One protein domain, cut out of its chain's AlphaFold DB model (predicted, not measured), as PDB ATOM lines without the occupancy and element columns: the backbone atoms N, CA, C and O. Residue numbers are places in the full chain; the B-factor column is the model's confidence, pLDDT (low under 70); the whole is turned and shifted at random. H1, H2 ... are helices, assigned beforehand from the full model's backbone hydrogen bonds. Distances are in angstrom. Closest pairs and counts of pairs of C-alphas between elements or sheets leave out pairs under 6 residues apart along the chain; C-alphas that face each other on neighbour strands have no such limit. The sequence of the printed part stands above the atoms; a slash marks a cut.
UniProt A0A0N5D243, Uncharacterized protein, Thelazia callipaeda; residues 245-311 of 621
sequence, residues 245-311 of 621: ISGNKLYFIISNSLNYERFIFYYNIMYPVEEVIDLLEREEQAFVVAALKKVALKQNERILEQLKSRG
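This is residues 245 to 311 of the 621 residues of an uncharacterized protein of Thelazia callipaeda (UniProt A0A0N5D243). One long helix, H3, makes the length of a rod; the short helix H1 runs beside its first part, H2 crosses it farther along, and residues 303 to 311 stick out free. The printed part has 67 residues with three named helices, in the order H1, H2, H3, and no named strand: all helix. It is only just loose, close to compact, with a radius of gyration of the C-alphas of 13.5 A and spans of 47 by 18 by 18 A.

H1, residues 247 to 257, is close to but not clearly touching H2, residues 261 to 270; their closest C-alphas, of Ser 257 and Ile 264, are 6.2 A apart. H1 only just touches H3, residues 282 to 309, with 3 pairs of C-alphas within 8 A, the closest those of Tyr 251 and Glu 284, 6.9 A; they run the same way at a shallow tilt of 21 degrees. H2 touches residues 292 to 299 of H3, about perpendicular at 81 degrees; the closest C-alphas, of Glu 261 and Val 295, are 5.8 A apart. In H1, H2 and H3 every O i to N i+4 pair is within hydrogen-bond range.

H1 begins at C-alpha 247 (200.499, 239.326, 266.725) and measures 15.1 A, H2 14.6 A. H3 measures 40.6 A, ending at C-alpha 309 (229.842, 244.185, 296.370).

The C-alphas farthest apart, of Ser 246 and Gly 311, are 46.8 A apart. The link H1 to H2 is tight, H2 to H3 long with 11 residues. The printed part has no cut, and no printed residue is under 70 in pLDDT.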
ATOM      1  N   ILE A 245     197.930 233.073 269.344       73.69
ATOM      2  CA  ILE A 245     197.776 232.940 267.878       73.69
ATOM      3  C   ILE A 245     197.836 234.263 267.071       73.69
ATOM      4  O   ILE A 245     197.982 234.217 265.855       73.69
ATOM      5  N   SER A 246     197.726 235.441 267.695       84.94
ATOM      6  CA  SER A 246     197.658 236.734 266.984       84.94
ATOM      7  C   SER A 246     198.726 237.725 267.444       84.94
ATOM      8  O   SER A 246     198.809 237.992 268.648       84.94
ATOM      9  N   GLY A 247     199.421 238.355 266.489       86.31
ATOM     10  CA  GLY A 247     200.499 239.326 266.725       86.31
ATOM     11  C   GLY A 247     200.142 240.398 267.756       86.31
ATOM     12  O   GLY A 247     200.789 240.478 268.792       86.31
ATOM     13  N   ASN A 248     199.018 241.101 267.586       87.31
ATOM     14  CA  ASN A 248     198.582 242.163 268.508       87.31
ATOM     15  C   ASN A 248     198.456 241.687 269.973       87.31
ATOM     16  O   ASN A 248     198.787 242.422 270.903       87.31
ATOM     17  N   LYS A 249     197.987 240.446 270.202       86.06
ATOM     18  CA  LYS A 249     197.921 239.859 271.555       86.06
ATOM     19  C   LYS A 249     199.317 239.536 272.075       86.06
ATOM     20  O   LYS A 249     199.596 239.833 273.231       86.06
ATOM     21  N   LEU A 250     200.181 238.956 271.243       89.12
ATOM     22  CA  LEU A 250     201.563 238.643 271.599       89.12
ATOM     23  C   LEU A 250     202.363 239.916 271.932       89.12
ATOM     24  O   LEU A 250     202.990 239.981 272.990       89.12
ATOM     25  N   TYR A 251     202.256 240.961 271.107       92.81
ATOM     26  CA  TYR A 251     202.862 242.268 271.354       92.81
ATOM     27  C   TYR A 251     202.343 242.892 272.649       92.81
ATOM     28  O   TYR A 251     203.134 243.352 273.473       92.81
ATOM     29  N   PHE A 252     201.028 242.854 272.895       89.31
ATOM     30  CA  PHE A 252     200.457 243.338 274.152       89.31
ATOM     31  C   PHE A 252     200.998 242.575 275.372       89.31
ATOM     32  O   PHE A 252     201.275 243.190 276.400       89.31
ATOM     33  N   ILE A 253     201.204 241.255 275.286       85.94
ATOM     34  CA  ILE A 253     201.805 240.486 276.386       85.94
ATOM     35  C   ILE A 253     203.241 240.950 276.625       85.94
ATOM     36  O   ILE A 253     203.557 241.413 277.720       85.94
ATOM     37  N   ILE A 254     204.091 240.875 275.596       91.44
ATOM     38  CA  ILE A 254     205.519 241.187 275.711       91.44
ATOM     39  C   ILE A 254     205.721 242.643 276.160       91.44
ATOM     40  O   ILE A 254     206.502 242.897 277.077       91.44
ATOM     41  N   SER A 255     204.975 243.597 275.593       91.56
ATOM     42  CA  SER A 255     205.062 245.019 275.961       91.56
ATOM     43  C   SER A 255     204.664 245.300 277.413       91.56
ATOM     44  O   SER A 255     205.308 246.120 278.067       91.56
ATOM     45  N   ASN A 256     203.677 244.586 277.965       86.25
ATOM     46  CA  ASN A 256     203.377 244.663 279.395       86.25
ATOM     47  C   ASN A 256     204.474 244.007 280.245       86.25
ATOM     48  O   ASN A 256     204.887 244.584 281.254       86.25
ATOM     49  N   SER A 257     204.995 242.852 279.819       88.25
ATOM     50  CA  SER A 257     206.069 242.136 280.516       88.25
ATOM     51  C   SER A 257     207.397 242.905 280.555       88.25
ATOM     52  O   SER A 257     208.150 242.749 281.515       88.25
ATOM     53  N   LEU A 258     207.655 243.812 279.603       90.06
ATOM     54  CA  LEU A 258     208.813 244.721 279.621       90.06
ATOM     55  C   LEU A 258     208.867 245.644 280.855       90.06
ATOM     56  O   LEU A 258     209.955 246.073 281.239       90.06
ATOM     57  N   ASN A 259     207.736 245.912 281.522       85.75
ATOM     58  CA  ASN A 259     207.726 246.657 282.791       85.75
ATOM     59  C   ASN A 259     208.376 245.869 283.944       85.75
ATOM     60  O   ASN A 259     208.835 246.458 284.924       85.75
ATOM     61  N   TYR A 260     208.457 244.542 283.823       86.56
ATOM     62  CA  TYR A 260     209.033 243.633 284.811       86.56
ATOM     63  C   TYR A 260     210.440 243.222 284.373       86.56
ATOM     64  O   TYR A 260     210.727 242.048 284.152       86.56
ATOM     65  N   GLU A 261     211.324 244.221 284.254       92.06
ATOM     66  CA  GLU A 261     212.660 244.118 283.641       92.06
ATOM     67  C   GLU A 261     213.446 242.857 284.040       92.06
ATOM     68  O   GLU A 261     214.076 242.239 283.192       92.06
ATOM     69  N   ARG A 262     213.423 242.463 285.323       88.31
ATOM     70  CA  ARG A 262     214.156 241.283 285.813       88.31
ATOM     71  C   ARG A 262     213.549 239.964 285.326       88.31
ATOM     72  O   ARG A 262     214.294 239.055 284.983       88.31
ATOM     73  N   PHE A 263     212.220 239.865 285.273       87.94
ATOM     74  CA  PHE A 263     211.527 238.670 284.792       87.94
ATOM     75  C   PHE A 263     211.755 238.480 283.289       87.94
ATOM     76  O   PHE A 263     212.256 237.440 282.875       87.94
ATOM     77  N   ILE A 264     211.471 239.509 282.480       93.75
ATOM     78  CA  ILE A 264     211.619 239.410 281.019       93.75
ATOM     79  C   ILE A 264     213.086 239.208 280.595       93.75
ATOM     80  O   ILE A 264     213.354 238.575 279.579       93.75
ATOM     81  N   PHE A 265     214.040 239.689 281.400       94.88
ATOM     82  CA  PHE A 265     215.465 239.438 281.210       94.88
ATOM     83  C   PHE A 265     215.832 237.954 281.338       94.88
ATOM     84  O   PHE A 265     216.413 237.400 280.408       94.88
ATOM     85  N   TYR A 266     215.479 237.300 282.452       93.00
ATOM     86  CA  TYR A 266     215.755 235.868 282.613       93.00
ATOM     87  C   TYR A 266     214.925 235.015 281.652       93.00
ATOM     88  O   TYR A 266     215.443 234.031 281.127       93.00
ATOM     89  N   TYR A 267     213.691 235.430 281.348       93.94
ATOM     90  CA  TYR A 267     212.894 234.804 280.299       93.94
ATOM     91  C   TYR A 267     213.662 234.764 278.974       93.94
ATOM     92  O   TYR A 267     213.833 233.686 278.424       93.94
ATOM     93  N   ASN A 268     214.215 235.894 278.516       95.88
ATOM     94  CA  ASN A 268     214.971 235.961 277.260       95.88
ATOM     95  C   ASN A 268     216.283 235.153 277.273       95.88
ATOM     96  O   ASN A 268     216.844 234.889 276.212       95.88
ATOM     97  N   ILE A 269     216.805 234.790 278.449       94.12
ATOM     98  CA  ILE A 269     217.972 233.904 278.585       94.12
ATOM     99  C   ILE A 269     217.563 232.432 278.437       94.12
ATOM    100  O   ILE A 269     218.338 231.634 277.918       94.12
ATOM    101  N   MET A 270     216.363 232.064 278.894       91.75
ATOM    102  CA  MET A 270     215.843 230.691 278.822       91.75
ATOM    103  C   MET A 270     215.103 230.382 277.517       91.75
ATOM    104  O   MET A 270     215.169 229.265 277.015       91.75
ATOM    105  N   TYR A 271     214.374 231.369 277.004       93.62
ATOM    106  CA  TYR A 271     213.502 231.306 275.839       93.62
ATOM    107  C   TYR A 271     213.674 232.627 275.074       93.62
ATOM    108  O   TYR A 271     213.007 233.615 275.408       93.62
ATOM    109  N   PRO A 272     214.606 232.697 274.105       94.75
ATOM    110  CA  PRO A 272     214.878 233.920 273.357       94.75
ATOM    111  C   PRO A 272     213.587 234.495 272.771       94.75
ATOM    112  O   PRO A 272     212.860 233.807 272.054       94.75
ATOM    113  N   VAL A 273     213.270 235.756 273.083       93.75
ATOM    114  CA  VAL A 273     212.039 236.397 272.585       93.75
ATOM    115  C   VAL A 273     212.078 236.500 271.055       93.75
ATOM    116  O   VAL A 273     211.037 236.462 270.403       93.75
ATOM    117  N   GLU A 274     213.282 236.535 270.483       92.19
ATOM    118  CA  GLU A 274     213.563 236.390 269.057       92.19
ATOM    119  C   GLU A 274     212.853 235.185 268.401       92.19
ATOM    120  O   GLU A 274     212.419 235.312 267.264       92.19
ATOM    121  N   GLU A 275     212.654 234.058 269.100       91.25
ATOM    122  CA  GLU A 275     211.981 232.860 268.553       91.25
ATOM    123  C   GLU A 275     210.455 233.004 268.408       91.25
ATOM    124  O   GLU A 275     209.820 232.187 267.740       91.25
ATOM    125  N   VAL A 276     209.839 234.005 269.051       90.81
ATOM    126  CA  VAL A 276     208.375 234.194 269.048       90.81
ATOM    127  C   VAL A 276     207.924 235.489 268.372       90.81
ATOM    128  O   VAL A 276     206.784 235.568 267.917       90.81
ATOM    129  N   ILE A 277     208.787 236.505 268.265       93.50
ATOM    130  CA  ILE A 277     208.406 237.817 267.704       93.50
ATOM    131  C   ILE A 277     208.224 237.848 266.185       93.50
ATOM    132  O   ILE A 277     207.717 238.846 265.679       93.50
ATOM    133  N   ASP A 278     208.545 236.777 265.459       92.25
ATOM    134  CA  ASP A 278     208.286 236.675 264.012       92.25
ATOM    135  C   ASP A 278     206.796 236.858 263.650       92.25
ATOM    136  O   ASP A 278     206.471 237.239 262.527       92.25
ATOM    137  N   LEU A 279     205.888 236.649 264.613       89.56
ATOM    138  CA  LEU A 279     204.444 236.889 264.485       89.56
ATOM    139  C   LEU A 279     204.018 238.361 264.674       89.56
ATOM    140  O   LEU A 279     202.829 238.663 264.554       89.56
ATOM    141  N   LEU A 280     204.944 239.259 265.026       94.56
ATOM    142  CA  LEU A 280     204.691 240.689 265.245       94.56
ATOM    143  C   LEU A 280     204.978 241.522 263.992       94.56
ATOM    144  O   LEU A 280     205.752 241.114 263.125       94.56
ATOM    145  N   GLU A 281     204.428 242.735 263.923       95.56
ATOM    146  CA  GLU A 281     204.788 243.675 262.858       95.56
ATOM    147  C   GLU A 281     206.236 244.171 263.014       95.56
ATOM    148  O   GLU A 281     206.772 244.260 264.117       95.56
ATOM    149  N   ARG A 282     206.904 244.547 261.912       96.56
ATOM    150  CA  ARG A 282     208.333 244.938 261.939       96.56
ATOM    151  C   ARG A 282     208.646 246.085 262.907       96.56
ATOM    152  O   ARG A 282     209.736 246.122 263.474       96.56
ATOM    153  N   GLU A 283     207.714 247.019 263.087       96.88
ATOM    154  CA  GLU A 283     207.865 248.137 264.027       96.88
ATOM    155  C   GLU A 283     207.755 247.664 265.488       96.88
ATOM    156  O   GLU A 283     208.569 248.054 266.328       96.88
ATOM    157  N   GLU A 284     206.824 246.748 265.772       96.38
ATOM    158  CA  GLU A 284     206.667 246.089 267.074       96.38
ATOM    159  C   GLU A 284     207.894 245.229 267.420       96.38
ATOM    160  O   GLU A 284     208.429 245.339 268.526       96.38
ATOM    161  N   GLN A 285     208.398 244.434 266.465       96.56
ATOM    162  CA  GLN A 285     209.641 243.661 266.602       96.56
ATOM    163  C   GLN A 285     210.821 244.574 266.958       96.56
ATOM    164  O   GLN A 285     211.543 244.321 267.926       96.56
ATOM    165  N   ALA A 286     211.004 245.666 266.208       96.62
ATOM    166  CA  ALA A 286     212.083 246.623 266.440       96.62
ATOM    167  C   ALA A 286     211.982 247.285 267.825       96.62
ATOM    168  O   ALA A 286     212.999 247.423 268.512       96.62
ATOM    169  N   PHE A 287     210.769 247.641 268.266       96.94
ATOM    170  CA  PHE A 287     210.519 248.160 269.610       96.94
ATOM    171  C   PHE A 287     210.877 247.136 270.697       96.94
ATOM    172  O   PHE A 287     211.632 247.463 271.617       96.94
ATOM    173  N   VAL A 288     210.385 245.897 270.582       96.44
ATOM    174  CA  VAL A 288     210.636 244.820 271.553       96.44
ATOM    175  C   VAL A 288     212.133 244.527 271.666       96.44
ATOM    176  O   VAL A 288     212.678 244.568 272.768       96.44
ATOM    177  N   VAL A 289     212.832 244.332 270.544       96.75
ATOM    178  CA  VAL A 289     214.281 244.059 270.526       96.75
ATOM    179  C   VAL A 289     215.087 245.226 271.113       96.75
ATOM    180  O   VAL A 289     216.047 245.006 271.857       96.75
ATOM    181  N   ALA A 290     214.715 246.477 270.826       97.38
ATOM    182  CA  ALA A 290     215.377 247.645 271.409       97.38
ATOM    183  C   ALA A 290     215.157 247.738 272.932       97.38
ATOM    184  O   ALA A 290     216.095 248.028 273.682       97.38
ATOM    185  N   ALA A 291     213.940 247.452 273.401       97.31
ATOM    186  CA  ALA A 291     213.607 247.449 274.819       97.31
ATOM    187  C   ALA A 291     214.316 246.314 275.578       97.31
ATOM    188  O   ALA A 291     214.906 246.570 276.629       97.31
ATOM    189  N   LEU A 292     214.347 245.097 275.024       96.44
ATOM    190  CA  LEU A 292     215.061 243.952 275.598       96.44
ATOM    191  C   LEU A 292     216.563 244.216 275.719       96.44
ATOM    192  O   LEU A 292     217.131 243.993 276.785       96.44
ATOM    193  N   LYS A 293     217.203 244.793 274.693       96.56
ATOM    194  CA  LYS A 293     218.620 245.199 274.759       96.56
ATOM    195  C   LYS A 293     218.883 246.195 275.892       96.56
ATOM    196  O   LYS A 293     219.850 246.041 276.637       96.56
ATOM    197  N   LYS A 294     218.002 247.186 276.076       97.12
ATOM    198  CA  LYS A 294     218.086 248.151 277.188       97.12
ATOM    199  C   LYS A 294     217.904 247.477 278.555       97.12
ATOM    200  O   LYS A 294     218.642 247.784 279.489       97.12
ATOM    201  N   VAL A 295     216.945 246.557 278.669       95.50
ATOM    202  CA  VAL A 295     216.696 245.765 279.884       95.50
ATOM    203  C   VAL A 295     217.900 244.883 280.226       95.50
ATOM    204  O   VAL A 295     218.320 244.870 281.384       95.50
ATOM    205  N   ALA A 296     218.485 244.211 279.232       96.12
ATOM    206  CA  ALA A 296     219.620 243.310 279.394       96.12
ATOM    207  C   ALA A 296     220.884 244.035 279.864       96.12
ATOM    208  O   ALA A 296     221.510 243.595 280.826       96.12
ATOM    209  N   LEU A 297     221.219 245.185 279.266       95.44
ATOM    210  CA  LEU A 297     222.321 246.031 279.741       95.44
ATOM    211  C   LEU A 297     222.134 246.407 281.220       95.44
ATOM    212  O   LEU A 297     223.032 246.195 282.034       95.44
ATOM    213  N   LYS A 298     220.933 246.871 281.583       96.12
ATOM    214  CA  LYS A 298     220.600 247.306 282.945       96.12
ATOM    215  C   LYS A 298     220.614 246.166 283.973       96.12
ATOM    216  O   LYS A 298     221.035 246.385 285.108       96.12
ATOM    217  N   GLN A 299     220.156 244.959 283.619       94.88
ATOM    218  CA  GLN A 299     220.241 243.808 284.531       94.88
ATOM    219  C   GLN A 299     221.678 243.291 284.651       94.88
ATOM    220  O   GLN A 299     222.122 243.045 285.768       94.88
ATOM    221  N   ASN A 300     222.438 243.219 283.554       95.50
ATOM    222  CA  ASN A 300     223.853 242.839 283.596       95.50
ATOM    223  C   ASN A 300     224.669 243.781 284.491       95.50
ATOM    224  O   ASN A 300     225.488 243.321 285.284       95.50
ATOM    225  N   GLU A 301     224.418 245.091 284.433       95.25
ATOM    226  CA  GLU A 301     225.048 246.056 285.340       95.25
ATOM    227  C   GLU A 301     224.693 245.794 286.808       95.25
ATOM    228  O   GLU A 301     225.601 245.704 287.633       95.25
ATOM    229  N   ARG A 302     223.412 245.560 287.124       93.25
ATOM    230  CA  ARG A 302     222.961 245.200 288.482       93.25
ATOM    231  C   ARG A 302     223.605 243.910 288.997       93.25
ATOM    232  O   ARG A 302     224.047 243.876 290.144       93.25
ATOM    233  N   ILE A 303     223.680 242.861 288.175       92.50
ATOM    234  CA  ILE A 303     224.322 241.589 288.548       92.50
ATOM    235  C   ILE A 303     225.810 241.833 288.825       92.50
ATOM    236  O   ILE A 303     226.326 241.415 289.859       92.50
ATOM    237  N   LEU A 304     226.502 242.584 287.965       93.75
ATOM    238  CA  LEU A 304     227.913 242.918 288.166       93.75
ATOM    239  C   LEU A 304     228.150 243.768 289.423       93.75
ATOM    240  O   LEU A 304     229.138 243.542 290.118       93.75
ATOM    241  N   GLU A 305     227.259 244.696 289.770       91.62
ATOM    242  CA  GLU A 305     227.317 245.447 291.034       91.62
ATOM    243  C   GLU A 305     227.104 244.547 292.262       91.62
ATOM    244  O   GLU A 305     227.808 244.685 293.269       91.62
ATOM    245  N   GLN A 306     226.196 243.571 292.178       87.19
ATOM    246  CA  GLN A 306     225.989 242.570 293.230       87.19
ATOM    247  C   GLN A 306     227.204 241.641 293.382       87.19
ATOM    248  O   GLN A 306     227.657 241.388 294.499       87.19
ATOM    249  N   LEU A 307     227.806 241.185 292.282       88.25
ATOM    250  CA  LEU A 307     229.033 240.383 292.323       88.25
ATOM    251  C   LEU A 307     230.235 241.207 292.816       88.25
ATOM    252  O   LEU A 307     231.062 240.695 293.571       88.25
ATOM    253  N   LYS A 308     230.323 242.492 292.446       91.50
ATOM    254  CA  LYS A 308     231.365 243.421 292.913       91.50
ATOM    255  C   LYS A 308     231.262 243.673 294.416       91.50
ATOM    256  O   LYS A 308     232.271 243.568 295.105       91.50
ATOM    257  N   SER A 309     230.065 243.961 294.930       88.75
ATOM    258  CA  SER A 309     229.842 244.185 296.370       88.75
ATOM    259  C   SER A 309     230.080 242.929 297.218       88.75
ATOM    260  O   SER A 309     230.496 243.046 298.366       88.75
ATOM    261  N   ARG A 310     229.926 241.730 296.638       86.19
ATOM    262  CA  ARG A 310     230.326 240.443 297.241       86.19
ATOM    263  C   ARG A 310     231.818 240.097 297.078       86.19
ATOM    264  O   ARG A 310     232.229 239.013 297.477       86.19
ATOM    265  N   GLY A 311     232.631 240.950 296.448       88.44
ATOM    266  CA  GLY A 311     234.052 240.679 296.168       88.44
ATOM    267  C   GLY A 311     234.313 239.603 295.098       88.44
ATOM    268  O   GLY A 311     235.463 239.256 294.826       88.44
TER     269      GLY A 311